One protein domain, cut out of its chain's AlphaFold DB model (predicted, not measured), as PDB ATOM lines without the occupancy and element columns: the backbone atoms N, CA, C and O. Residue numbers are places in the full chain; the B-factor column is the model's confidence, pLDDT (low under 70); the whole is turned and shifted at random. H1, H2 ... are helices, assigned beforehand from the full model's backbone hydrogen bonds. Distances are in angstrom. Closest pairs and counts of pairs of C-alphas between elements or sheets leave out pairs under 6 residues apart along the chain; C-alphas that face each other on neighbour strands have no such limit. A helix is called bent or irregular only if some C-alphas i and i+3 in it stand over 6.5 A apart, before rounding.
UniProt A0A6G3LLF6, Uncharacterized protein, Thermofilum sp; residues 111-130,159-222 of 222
ATOM      1  N   PHE A 111      -2.873  21.392  36.300       94.38
ATOM      2  CA  PHE A 111      -2.953  20.458  35.177       94.38
ATOM      3  C   PHE A 111      -4.263  20.609  34.412       94.38
ATOM      4  O   PHE A 111      -4.240  20.696  33.180       94.38
ATOM      5  N   ARG A 112      -5.395  20.699  35.122       94.81
ATOM      6  CA  ARG A 112      -6.704  20.912  34.498       94.81
ATOM      7  C   ARG A 112      -6.693  22.187  33.666       94.81
ATOM      8  O   ARG A 112      -6.962  22.106  32.474       94.81
ATOM      9  N   ALA A 113      -6.295  23.321  34.241       94.25
ATOM     10  CA  ALA A 113      -6.256  24.593  33.526       94.25
ATOM     11  C   ALA A 113      -5.268  24.577  32.344       94.25
ATOM     12  O   ALA A 113      -5.538  25.157  31.290       94.25
ATOM     13  N   ARG A 114      -4.141  23.861  32.457       93.69
ATOM     14  CA  ARG A 114      -3.174  23.713  31.357       93.69
ATOM     15  C   ARG A 114      -3.737  22.939  30.163       93.69
ATOM     16  O   ARG A 114      -3.388  23.285  29.024       93.69
ATOM     17  N   ILE A 115      -4.530  21.899  30.428       94.12
ATOM     18  CA  ILE A 115      -5.125  21.005  29.424       94.12
ATOM     19  C   ILE A 115      -6.401  21.619  28.845       94.12
ATOM     20  O   ILE A 115      -6.505  21.762  27.631       94.12
ATOM     21  N   SER A 116      -7.350  22.010  29.700       91.62
ATOM     22  CA  SER A 116      -8.663  22.516  29.285       91.62
ATOM     23  C   SER A 116      -8.635  23.966  28.808       91.62
ATOM     24  O   SER A 116      -9.575  24.396  28.145       91.62
ATOM     25  N   LYS A 117      -7.593  24.733  29.167       88.12
ATOM     26  CA  LYS A 117      -7.508  26.193  28.973       88.12
ATOM     27  C   LYS A 117      -8.616  26.984  29.678       88.12
ATOM     28  O   LYS A 117      -8.779  28.170  29.413       88.12
ATOM     29  N   GLN A 118      -9.341  26.351  30.598       91.38
ATOM     30  CA  GLN A 118     -10.371  26.980  31.416       91.38
ATOM     31  C   GLN A 118      -9.842  27.209  32.832       91.38
ATOM     32  O   GLN A 118      -9.222  26.323  33.421       91.38
ATOM     33  N   ILE A 119     -10.098  28.398  33.374       94.00
ATOM     34  CA  ILE A 119      -9.691  28.802  34.722       94.00
ATOM     35  C   ILE A 119     -10.954  29.113  35.525       94.00
ATOM     36  O   ILE A 119     -11.632  30.101  35.249       94.00
ATOM     37  N   ASP A 120     -11.245  28.283  36.527       93.62
ATOM     38  CA  ASP A 120     -12.289  28.558  37.515       93.62
ATOM     39  C   ASP A 120     -11.700  29.362  38.677       93.62
ATOM     40  O   ASP A 120     -11.044  28.823  39.571       93.62
ATOM     41  N   LEU A 121     -11.914  30.678  38.657       93.44
ATOM     42  CA  LEU A 121     -11.371  31.570  39.678       93.44
ATOM     43  C   LEU A 121     -11.871  31.260  41.089       93.44
ATOM     44  O   LEU A 121     -11.158  31.579  42.037       93.44
ATOM     45  N   GLU A 122     -13.056  30.677  41.260       92.94
ATOM     46  CA  GLU A 122     -13.578  30.420  42.600       92.94
ATOM     47  C   GLU A 122     -12.821  29.276  43.279       92.94
ATOM     48  O   GLU A 122     -12.427  29.402  44.441       92.94
ATOM     49  N   GLU A 123     -12.503  28.214  42.539       92.44
ATOM     50  CA  GLU A 123     -11.642  27.136  43.040       92.44
ATOM     51  C   GLU A 123     -10.242  27.655  43.409       92.44
ATOM     52  O   GLU A 123      -9.708  27.315  44.470       92.44
ATOM     53  N   TRP A 124      -9.658  28.525  42.575       92.75
ATOM     54  CA  TRP A 124      -8.361  29.145  42.865       92.75
ATOM     55  C   TRP A 124      -8.419  30.064  44.091       92.75
ATOM     56  O   TRP A 124      -7.526  30.005  44.935       92.75
ATOM     57  N   ARG A 125      -9.477  30.871  44.251       90.88
ATOM     58  CA  ARG A 125      -9.669  31.704  45.453       90.88
ATOM     59  C   ARG A 125      -9.744  30.863  46.710       90.88
ATOM     60  O   ARG A 125      -9.124  31.221  47.703       90.88
ATOM     61  N   GLN A 126     -10.491  29.762  46.684       88.56
ATOM     62  CA  GLN A 126     -10.606  28.868  47.835       88.56
ATOM     63  C   GLN A 126      -9.268  28.224  48.193       88.56
ATOM     64  O   GLN A 126      -8.952  28.104  49.375       88.56
ATOM     65  N   LEU A 127      -8.470  27.857  47.188       88.38
ATOM     66  CA  LEU A 127      -7.141  27.292  47.391       88.38
ATOM     67  C   LEU A 127      -6.166  28.286  48.041       88.38
ATOM     68  O   LEU A 127      -5.386  27.889  48.905       88.38
ATOM     69  N   PHE A 128      -6.224  29.560  47.645       85.25
ATOM     70  CA  PHE A 128      -5.337  30.617  48.139       85.25
ATOM     71  C   PHE A 128      -5.892  31.413  49.327       85.25
ATOM     72  O   PHE A 128      -5.321  32.444  49.684       85.25
ATOM     73  N   ARG A 129      -6.964  30.953  49.991       77.19
ATOM     74  CA  ARG A 129      -7.367  31.509  51.296       77.19
ATOM     75  C   ARG A 129      -6.272  31.206  52.322       77.19
ATOM     76  O   ARG A 129      -6.301  30.177  52.989       77.19
ATOM     77  N   GLY A 130      -5.275  32.083  52.389       66.75
ATOM     78  CA  GLY A 130      -4.117  31.934  53.260       66.75
ATOM     79  C   GLY A 130      -4.459  32.144  54.730       66.75
ATOM     80  O   GLY A 130      -5.456  32.785  55.074       66.75
ATOM     81  N   PRO A 159      11.140  41.733  40.906       94.06
ATOM     82  CA  PRO A 159       9.817  41.176  40.657       94.06
ATOM     83  C   PRO A 159       9.664  39.780  41.266       94.06
ATOM     84  O   PRO A 159      10.495  38.904  41.022       94.06
ATOM     85  N   TYR A 160       8.600  39.569  42.039       94.50
ATOM     86  CA  TYR A 160       8.337  38.286  42.687       94.50
ATOM     87  C   TYR A 160       7.894  37.260  41.634       94.50
ATOM     88  O   TYR A 160       7.247  37.639  40.648       94.50
ATOM     89  N   PRO A 161       8.239  35.969  41.804       94.88
ATOM     90  CA  PRO A 161       7.766  34.937  40.898       94.88
ATOM     91  C   PRO A 161       6.234  34.845  40.948       94.88
ATOM     92  O   PRO A 161       5.635  35.110  41.996       94.88
ATOM     93  N   PRO A 162       5.583  34.389  39.863       93.94
ATOM     94  CA  PRO A 162       4.130  34.218  39.823       93.94
ATOM     95  C   PRO A 162       3.546  33.319  40.926       93.94
ATOM     96  O   PRO A 162       2.340  33.325  41.120       93.94
ATOM     97  N   THR A 163       4.366  32.562  41.661       91.31
ATOM     98  CA  THR A 163       3.947  31.728  42.798       91.31
ATOM     99  C   THR A 163       3.598  32.502  44.074       91.31
ATOM    100  O   THR A 163       2.951  31.920  44.937       91.31
ATOM    101  N   GLU A 164       4.016  33.764  44.229       86.94
ATOM    102  CA  GLU A 164       3.862  34.506  45.499       86.94
ATOM    103  C   GLU A 164       2.677  35.484  45.521       86.94
ATOM    104  O   GLU A 164       2.165  35.804  46.588       86.94
ATOM    105  N   ASP A 165       2.198  35.935  44.359       74.06
ATOM    106  CA  ASP A 165       1.128  36.938  44.248       74.06
ATOM    107  C   ASP A 165      -0.233  36.291  43.935       74.06
ATOM    108  O   ASP A 165      -0.759  36.407  42.827       74.06
ATOM    109  N   MET A 166      -0.792  35.564  44.911       84.25
ATOM    110  CA  MET A 166      -2.018  34.768  44.724       84.25
ATOM    111  C   MET A 166      -3.170  35.093  45.681       84.25
ATOM    112  O   MET A 166      -4.202  34.428  45.651       84.25
ATOM    113  N   ASP A 167      -3.050  36.159  46.471       76.62
ATOM    114  CA  ASP A 167      -4.094  36.588  47.417       76.62
ATOM    115  C   ASP A 167      -5.406  36.984  46.748       76.62
ATOM    116  O   ASP A 167      -6.497  36.785  47.281       76.62
ATOM    117  N   GLN A 168      -5.284  37.578  45.566       83.75
ATOM    118  CA  GLN A 168      -6.401  37.984  44.731       83.75
ATOM    119  C   GLN A 168      -6.168  37.392  43.344       83.75
ATOM    120  O   GLN A 168      -5.605  38.069  42.477       83.75
ATOM    121  N   PRO A 169      -6.521  36.111  43.138       89.19
ATOM    122  CA  PRO A 169      -6.276  35.453  41.870       89.19
ATOM    123  C   PRO A 169      -7.176  36.060  40.787       89.19
ATOM    124  O   PRO A 169      -8.395  36.184  40.946       89.19
ATOM    125  N   THR A 170      -6.550  36.421  39.670       93.81
ATOM    126  CA  THR A 170      -7.200  36.834  38.420       93.81
ATOM    127  C   THR A 170      -6.841  35.846  37.315       93.81
ATOM    128  O   THR A 170      -5.914  35.046  37.472       93.81
ATOM    129  N   ILE A 171      -7.546  35.888  36.182       94.06
ATOM    130  CA  ILE A 171      -7.244  35.001  35.045       94.06
ATOM    131  C   ILE A 171      -5.803  35.220  34.578       94.06
ATOM    132  O   ILE A 171      -5.098  34.255  34.285       94.06
ATOM    133  N   GLU A 172      -5.339  36.467  34.568       94.19
ATOM    134  CA  GLU A 172      -3.988  36.852  34.164       94.19
ATOM    135  C   GLU A 172      -2.938  36.279  35.118       94.19
ATOM    136  O   GLU A 172      -1.966  35.675  34.661       94.19
ATOM    137  N   LYS A 173      -3.146  36.405  36.437       94.25
ATOM    138  CA  LYS A 173      -2.228  35.858  37.450       94.25
ATOM    139  C   LYS A 173      -2.152  34.338  37.378       94.25
ATOM    140  O   LYS A 173      -1.058  33.782  37.344       94.25
ATOM    141  N   ILE A 174      -3.298  33.663  37.280       95.06
ATOM    142  CA  ILE A 174      -3.344  32.202  37.151       95.06
ATOM    143  C   ILE A 174      -2.711  31.743  35.834       95.06
ATOM    144  O   ILE A 174      -1.964  30.768  35.817       95.06
ATOM    145  N   SER A 175      -2.936  32.460  34.734       95.00
ATOM    146  CA  SER A 175      -2.297  32.148  33.451       95.00
ATOM    147  C   SER A 175      -0.776  32.299  33.530       95.00
ATOM    148  O   SER A 175      -0.055  31.410  33.078       95.00
ATOM    149  N   ALA A 176      -0.287  33.370  34.163       95.31
ATOM    150  CA  ALA A 176       1.138  33.585  34.401       95.31
ATOM    151  C   ALA A 176       1.742  32.510  35.318       95.31
ATOM    152  O   ALA A 176       2.861  32.064  35.080       95.31
ATOM    153  N   LEU A 177       1.002  32.050  36.330       95.88
ATOM    154  CA  LEU A 177       1.402  30.939  37.191       95.88
ATOM    155  C   LEU A 177       1.531  29.628  36.418       95.88
ATOM    156  O   LEU A 177       2.544  28.945  36.540       95.88
ATOM    157  N   ILE A 178       0.520  29.279  35.619       95.81
ATOM    158  CA  ILE A 178       0.538  28.070  34.787       95.81
ATOM    159  C   ILE A 178       1.729  28.131  33.830       95.81
ATOM    160  O   ILE A 178       2.485  27.168  33.721       95.81
ATOM    161  N   GLU A 179       1.932  29.267  33.161       95.94
ATOM    162  CA  GLU A 179       3.088  29.461  32.290       95.94
ATOM    163  C   GLU A 179       4.404  29.278  33.055       95.94
ATOM    164  O   GLU A 179       5.275  28.530  32.614       95.94
ATOM    165  N   TYR A 180       4.531  29.910  34.222       97.25
ATOM    166  CA  TYR A 180       5.726  29.830  35.053       97.25
ATOM    167  C   TYR A 180       6.037  28.395  35.483       97.25
ATOM    168  O   TYR A 180       7.164  27.926  35.326       97.25
ATOM    169  N   VAL A 181       5.031  27.654  35.949       96.56
ATOM    170  CA  VAL A 181       5.212  26.262  36.367       96.56
ATOM    171  C   VAL A 181       5.665  25.390  35.197       96.56
ATOM    172  O   VAL A 181       6.682  24.707  35.299       96.56
ATOM    173  N   PHE A 182       4.939  25.413  34.078       96.56
ATOM    174  CA  PHE A 182       5.178  24.461  32.991       96.56
ATOM    175  C   PHE A 182       6.376  24.818  32.103       96.56
ATOM    176  O   PHE A 182       7.030  23.907  31.600       96.56
ATOM    177  N   ASN A 183       6.679  26.105  31.918       97.06
ATOM    178  CA  ASN A 183       7.736  26.544  31.001       97.06
ATOM    179  C   ASN A 183       9.055  26.886  31.710       97.06
ATOM    180  O   ASN A 183      10.099  26.923  31.053       97.06
ATOM    181  N   TYR A 184       9.019  27.128  33.026       97.31
ATOM    182  CA  TYR A 184      10.198  27.522  33.799       97.31
ATOM    183  C   TYR A 184      10.501  26.536  34.920       97.31
ATOM    184  O   TYR A 184      11.573  25.952  34.894       97.31
ATOM    185  N   ILE A 185       9.572  26.277  35.850       96.00
ATOM    186  CA  ILE A 185       9.856  25.403  37.005       96.00
ATOM    187  C   ILE A 185      10.159  23.964  36.570       96.00
ATOM    188  O   ILE A 185      11.214  23.443  36.912       96.00
ATOM    189  N   LEU A 186       9.259  23.320  35.818       94.38
ATOM    190  CA  LEU A 186       9.424  21.916  35.418       94.38
ATOM    191  C   LEU A 186      10.702  21.620  34.606       94.38
ATOM    192  O   LEU A 186      11.324  20.594  34.872       94.38
ATOM    193  N   PRO A 187      11.108  22.444  33.618       95.94
ATOM    194  CA  PRO A 187      12.333  22.186  32.861       95.94
ATOM    195  C   PRO A 187      13.619  22.646  33.564       95.94
ATOM    196  O   PRO A 187      14.703  22.385  33.042       95.94
ATOM    197  N   SER A 188      13.528  23.360  34.687       94.75
ATOM    198  CA  SER A 188      14.693  23.871  35.412       94.75
ATOM    199  C   SER A 188      15.181  22.908  36.487       94.75
ATOM    200  O   SER A 188      14.451  22.060  36.993       94.75
ATOM    201  N   LYS A 189      16.457  23.054  36.852       90.88
ATOM    202  CA  LYS A 189      17.102  22.201  37.862       90.88
ATOM    203  C   LYS A 189      16.568  22.458  39.272       90.88
ATOM    204  O   LYS A 189      16.457  21.534  40.073       90.88
ATOM    205  N   ASN A 190      16.277  23.721  39.569       92.00
ATOM    206  CA  ASN A 190      15.740  24.197  40.836       92.00
ATOM    207  C   ASN A 190      14.913  25.475  40.612       92.00
ATOM    208  O   ASN A 190      14.815  25.996  39.496       92.00
ATOM    209  N   LEU A 191      14.288  25.959  41.687       94.25
ATOM    210  CA  LEU A 191      13.367  27.089  41.637       94.25
ATOM    211  C   LEU A 191      14.072  28.425  41.342       94.25
ATOM    212  O   LEU A 191      13.494  29.281  40.674       94.25
ATOM    213  N   ASP A 192      15.313  28.594  41.795       96.00
ATOM    214  CA  ASP A 192      16.115  29.796  41.560       96.00
ATOM    215  C   ASP A 192      16.559  29.896  40.088       96.00
ATOM    216  O   ASP A 192      16.450  30.964  39.486       96.00
ATOM    217  N   ASP A 193      16.959  28.785  39.457       95.50
ATOM    218  CA  ASP A 193      17.237  28.729  38.013       95.50
ATOM    219  C   ASP A 193      15.985  29.066  37.184       95.50
ATOM    220  O   ASP A 193      16.040  29.902  36.274       95.50
ATOM    221  N   ALA A 194      14.837  28.480  37.549       96.81
ATOM    222  CA  ALA A 194      13.551  28.787  36.923       96.81
ATOM    223  C   ALA A 194      13.227  30.284  37.016       96.81
ATOM    224  O   ALA A 194      12.844  30.912  36.024       96.81
ATOM    225  N   TYR A 195      13.428  30.863  38.201       97.38
ATOM    226  CA  TYR A 195      13.200  32.275  38.457       97.38
ATOM    227  C   TYR A 195      14.118  33.169  37.627       97.38
ATOM    228  O   TYR A 195      13.632  34.095  36.984       97.38
ATOM    229  N   LEU A 196      15.426  32.903  37.598       96.75
ATOM    230  CA  LEU A 196      16.383  33.739  36.868       96.75
ATOM    231  C   LEU A 196      16.143  33.693  35.356       96.75
ATOM    232  O   LEU A 196      16.262  34.723  34.690       96.75
ATOM    233  N   ARG A 197      15.754  32.533  34.809       96.75
ATOM    234  CA  ARG A 197      15.305  32.423  33.413       96.75
ATOM    235  C   ARG A 197      14.040  33.238  33.152       96.75
ATOM    236  O   ARG A 197      14.009  34.028  32.212       96.75
ATOM    237  N   TRP A 198      13.021  33.087  33.994       97.44
ATOM    238  CA  TRP A 198      11.774  33.848  33.874       97.44
ATOM    239  C   TRP A 198      12.001  35.355  33.993       97.44
ATOM    240  O   TRP A 198      11.456  36.128  33.210       97.44
ATOM    241  N   LEU A 199      12.827  35.785  34.943       96.69
ATOM    242  CA  LEU A 199      13.137  37.187  35.188       96.69
ATOM    243  C   LEU A 199      13.817  37.821  33.965       96.69
ATOM    244  O   LEU A 199      13.456  38.922  33.544       96.69
ATOM    245  N   GLU A 200      14.756  37.103  33.351       96.06
ATOM    246  CA  GLU A 200      15.436  37.554  32.142       96.06
ATOM    247  C   GLU A 200      14.483  37.616  30.940       96.06
ATOM    248  O   GLU A 200      14.381  38.657  30.294       96.06
ATOM    249  N   GLU A 201      13.734  36.545  30.672       95.81
ATOM    250  CA  GLU A 201      12.878  36.441  29.484       95.81
ATOM    251  C   GLU A 201      11.599  37.292  29.571       95.81
ATOM    252  O   GLU A 201      11.169  37.868  28.574       95.81
ATOM    253  N   LYS A 202      10.963  37.370  30.748       94.38
ATOM    254  CA  LYS A 202       9.652  38.023  30.929       94.38
ATOM    255  C   LYS A 202       9.729  39.425  31.498       94.38
ATOM    256  O   LYS A 202       8.785  40.193  31.313       94.38
ATOM    257  N   LYS A 203      10.800  39.763  32.218       92.44
ATOM    258  CA  LYS A 203      10.985  41.100  32.802       92.44
ATOM    259  C   LYS A 203      12.145  41.867  32.174       92.44
ATOM    260  O   LYS A 203      12.287  43.047  32.467       92.44
ATOM    261  N   GLY A 204      12.955  41.233  31.320       91.25
ATOM    262  CA  GLY A 204      14.128  41.867  30.716       91.25
ATOM    263  C   GLY A 204      15.226  42.188  31.734       91.25
ATOM    264  O   GLY A 204      16.110  42.994  31.452       91.25
ATOM    265  N   VAL A 205      15.170  41.594  32.932       91.19
ATOM    266  CA  VAL A 205      16.106  41.882  34.022       91.19
ATOM    267  C   VAL A 205      17.144  40.769  34.087       91.19
ATOM    268  O   VAL A 205      16.877  39.666  34.556       91.19
ATOM    269  N   ARG A 206      18.363  41.070  33.634       89.25
ATOM    270  CA  ARG A 206      19.503  40.151  33.725       89.25
ATOM    271  C   ARG A 206      20.296  40.419  35.005       89.25
ATOM    272  O   ARG A 206      20.797  41.522  35.208       89.25
ATOM    273  N   LYS A 207      20.451  39.397  35.851       90.25
ATOM    274  CA  LYS A 207      21.232  39.455  37.101       90.25
ATOM    275  C   LYS A 207      22.378  38.448  37.072       90.25
ATOM    276  O   LYS A 207      22.272  37.341  37.590       90.25
ATOM    277  N   THR A 208      23.479  38.839  36.436       90.19
ATOM    278  CA  THR A 208      24.691  38.009  36.309       90.19
ATOM    279  C   THR A 208      25.298  37.649  37.663       90.19
ATOM    280  O   THR A 208      25.761  36.528  37.839       90.19
ATOM    281  N   GLU A 209      25.251  38.564  38.630       92.44
ATOM    282  CA  GLU A 209      25.710  38.335  40.004       92.44
ATOM    283  C   GLU A 209      24.907  37.231  40.699       92.44
ATOM    284  O   GLU A 209      25.499  36.318  41.264       92.44
ATOM    285  N   LEU A 210      23.572  37.244  40.575       92.56
ATOM    286  CA  LEU A 210      22.717  36.196  41.144       92.56
ATOM    287  C   LEU A 210      22.953  34.833  40.489       92.56
ATOM    288  O   LEU A 210      22.936  33.823  41.182       92.56
ATOM    289  N   ARG A 211      23.223  34.790  39.175       93.12
ATOM    290  CA  ARG A 211      23.607  33.539  38.495       93.12
ATOM    291  C   ARG A 211      24.917  32.978  39.052       93.12
ATOM    292  O   ARG A 211      24.980  31.799  39.366       93.12
ATOM    293  N   ARG A 212      25.934  33.827  39.231       93.00
ATOM    294  CA  ARG A 212      27.211  33.418  39.840       93.00
ATOM    295  C   ARG A 212      27.026  32.932  41.273       93.00
ATOM    296  O   ARG A 212      27.628  31.937  41.653       93.00
ATOM    297  N   LEU A 213      26.195  33.618  42.058       92.12
ATOM    298  CA  LEU A 213      25.892  33.208  43.426       92.12
ATOM    299  C   LEU A 213      25.188  31.845  43.453       92.12
ATOM    300  O   LEU A 213      25.583  30.980  44.227       92.12
ATOM    301  N   LEU A 214      24.212  31.620  42.568       92.81
ATOM    302  CA  LEU A 214      23.537  30.328  42.442       92.81
ATOM    303  C   LEU A 214      24.526  29.198  42.118       92.81
ATOM    304  O   LEU A 214      24.493  28.162  42.770       92.81
ATOM    305  N   GLU A 215      25.452  29.416  41.181       91.56
ATOM    306  CA  GLU A 215      26.492  28.434  40.830       91.56
ATOM    307  C   GLU A 215      27.442  28.103  41.992       91.56
ATOM    308  O   GLU A 215      27.993  27.002  42.034       91.56
ATOM    309  N   LEU A 216      27.691  29.049  42.903       89.62
ATOM    310  CA  LEU A 216      28.500  28.806  44.102       89.62
ATOM    311  C   LEU A 216      27.730  27.960  45.112       89.62
ATOM    312  O   LEU A 216      28.242  26.953  45.589       89.62
ATOM    313  N   VAL A 217      26.482  28.337  45.372       87.62
ATOM    314  CA  VAL A 217      25.608  27.656  46.329       87.62
ATOM    315  C   VAL A 217      25.305  26.218  45.887       87.62
ATOM    316  O   VAL A 217      25.350  25.302  46.699       87.62
ATOM    317  N   GLU A 218      25.095  25.983  44.588       85.31
ATOM    318  CA  GLU A 218      24.900  24.634  44.034       85.31
ATOM    319  C   GLU A 218      26.107  23.703  44.239       85.31
ATOM    320  O   GLU A 218      25.936  22.486  44.270       85.31
ATOM    321  N   LYS A 219      27.325  24.248  44.356       77.19
ATOM    322  CA  LYS A 219      28.544  23.455  44.577       77.19
ATOM    323  C   LYS A 219      28.745  23.063  46.035       77.19
ATOM    324  O   LYS A 219      29.429  22.079  46.279       77.19
ATOM    325  N   GLU A 220      28.197  23.828  46.976       64.31
ATOM    326  CA  GLU A 220      28.268  23.518  48.411       64.31
ATOM    327  C   GLU A 220      27.238  22.457  48.833       64.31
ATOM    328  O   GLU A 220      27.424  21.793  49.850       64.31
ATOM    329  N   ASP A 221      26.178  22.272  48.037       54.75
ATOM    330  CA  ASP A 221      25.120  21.276  48.253       54.75
ATOM    331  C   ASP A 221      25.425  19.885  47.627       54.75
ATOM    332  O   ASP A 221      24.587  18.977  47.722       54.75
ATOM    333  N   LEU A 222      26.599  19.704  46.992       40.84
ATOM    334  CA  LEU A 222      27.125  18.438  46.429       40.84
ATOM    335  C   LEU A 222      28.204  17.816  47.325       40.84
ATOM    336  O   LEU A 222      28.165  16.573  47.481       40.84
TER     337      LEU A 222
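AT A GLANCE: This is residues 111 to 130 and 159 to 222 of the 222 residues of an uncharacterized protein of Thermofilum sp (UniProt A0A6G3LLF6). A loose, open row of helices runs along the longest axis, with H3, the longest helix, in the middle. At one end H4 meets the last part of H3 at a steep angle and H5 folds back beside H4 as a helical hairpin; at the other end the two short helices H1 and H2 lie near H3 without clearly touching it. The printed part has 84 residues with five named helices, in the order H1, H2, H3, H4, H5, and no named strand; the class is all helix. The whole is loose, with a radius of gyration of the C-alphas of 14.9 A, and its C-alphas span 42 by 28 by 26 A, only just elongated.

IN THESE COORDINATES: H1 is residues 111 to 116, 8.5 A from first to last C-alpha, and begins with C-alpha 111 at (-2.953, 20.458, 35.177). H2 is residues 121 to 127, 9.8 A long. After the cut, residues 159 to 170 hold no named element. H3, residues 171 to 185, is 19.7 A long and begins with C-alpha 171 at (-7.244, 35.001, 35.045). It is neither bent nor irregular, but only just: C-alphas 182 and 185 are 6.2 A apart. H4, residues 191 to 203, is 16.7 A long. H5, residues 208 to 220, is 19.2 A long and ends with C-alpha 220 at (28.268, 23.518, 48.411).

HOW THE PARTS SIT: H1 is close to H3 but not clearly touching; their closest C-alphas, those of Arg 114 and Ile 178, are 6.7 A apart, and the helices run opposite ways at a steep tilt of 62 degrees. H2 too is close to H3 but not clearly touching, with the C-alphas of Leu 121 and Ile 171 closest at 7.1 A; they run the same way at a steep tilt of 60 degrees. H1 and H2 are apart. H3 touches H4 with residues 180 to 185 alone; the closest C-alphas are those of Tyr 184 and Ala 194, 4.8 A apart, at a steep tilt of 56 degrees, opposite ways. H4 and H5 form a helical hairpin: residues 192 to 196 of H4 alone touch residues 211 to 214 of H5 alone, at a shallow tilt of 11 degrees, opposite ways, and the closest C-alphas, those of Leu 196 and Arg 211, are 7.4 A apart. H3 and H5 are apart. In H1, H2, H3 and H4 every O i to N i+4 pair is within hydrogen-bond range; in H5, 8 of 9 are.

THE WHOLE: The two C-alphas farthest apart, those of Glu 122 and Glu 220, are 42.8 A apart. Residues 131 to 158 are not printed, and C-alphas 130 and 159 are 20.9 A apart across this cut, which falls in the link from H2 to H3. The links H1 to H2, H3 to H4 and H4 to H5 are tight. The mean pLDDT of the printed part is 90.5; residue 130 and residues 220 to 222 are under 70. The printed part ends at residue 222, the chain's last residue.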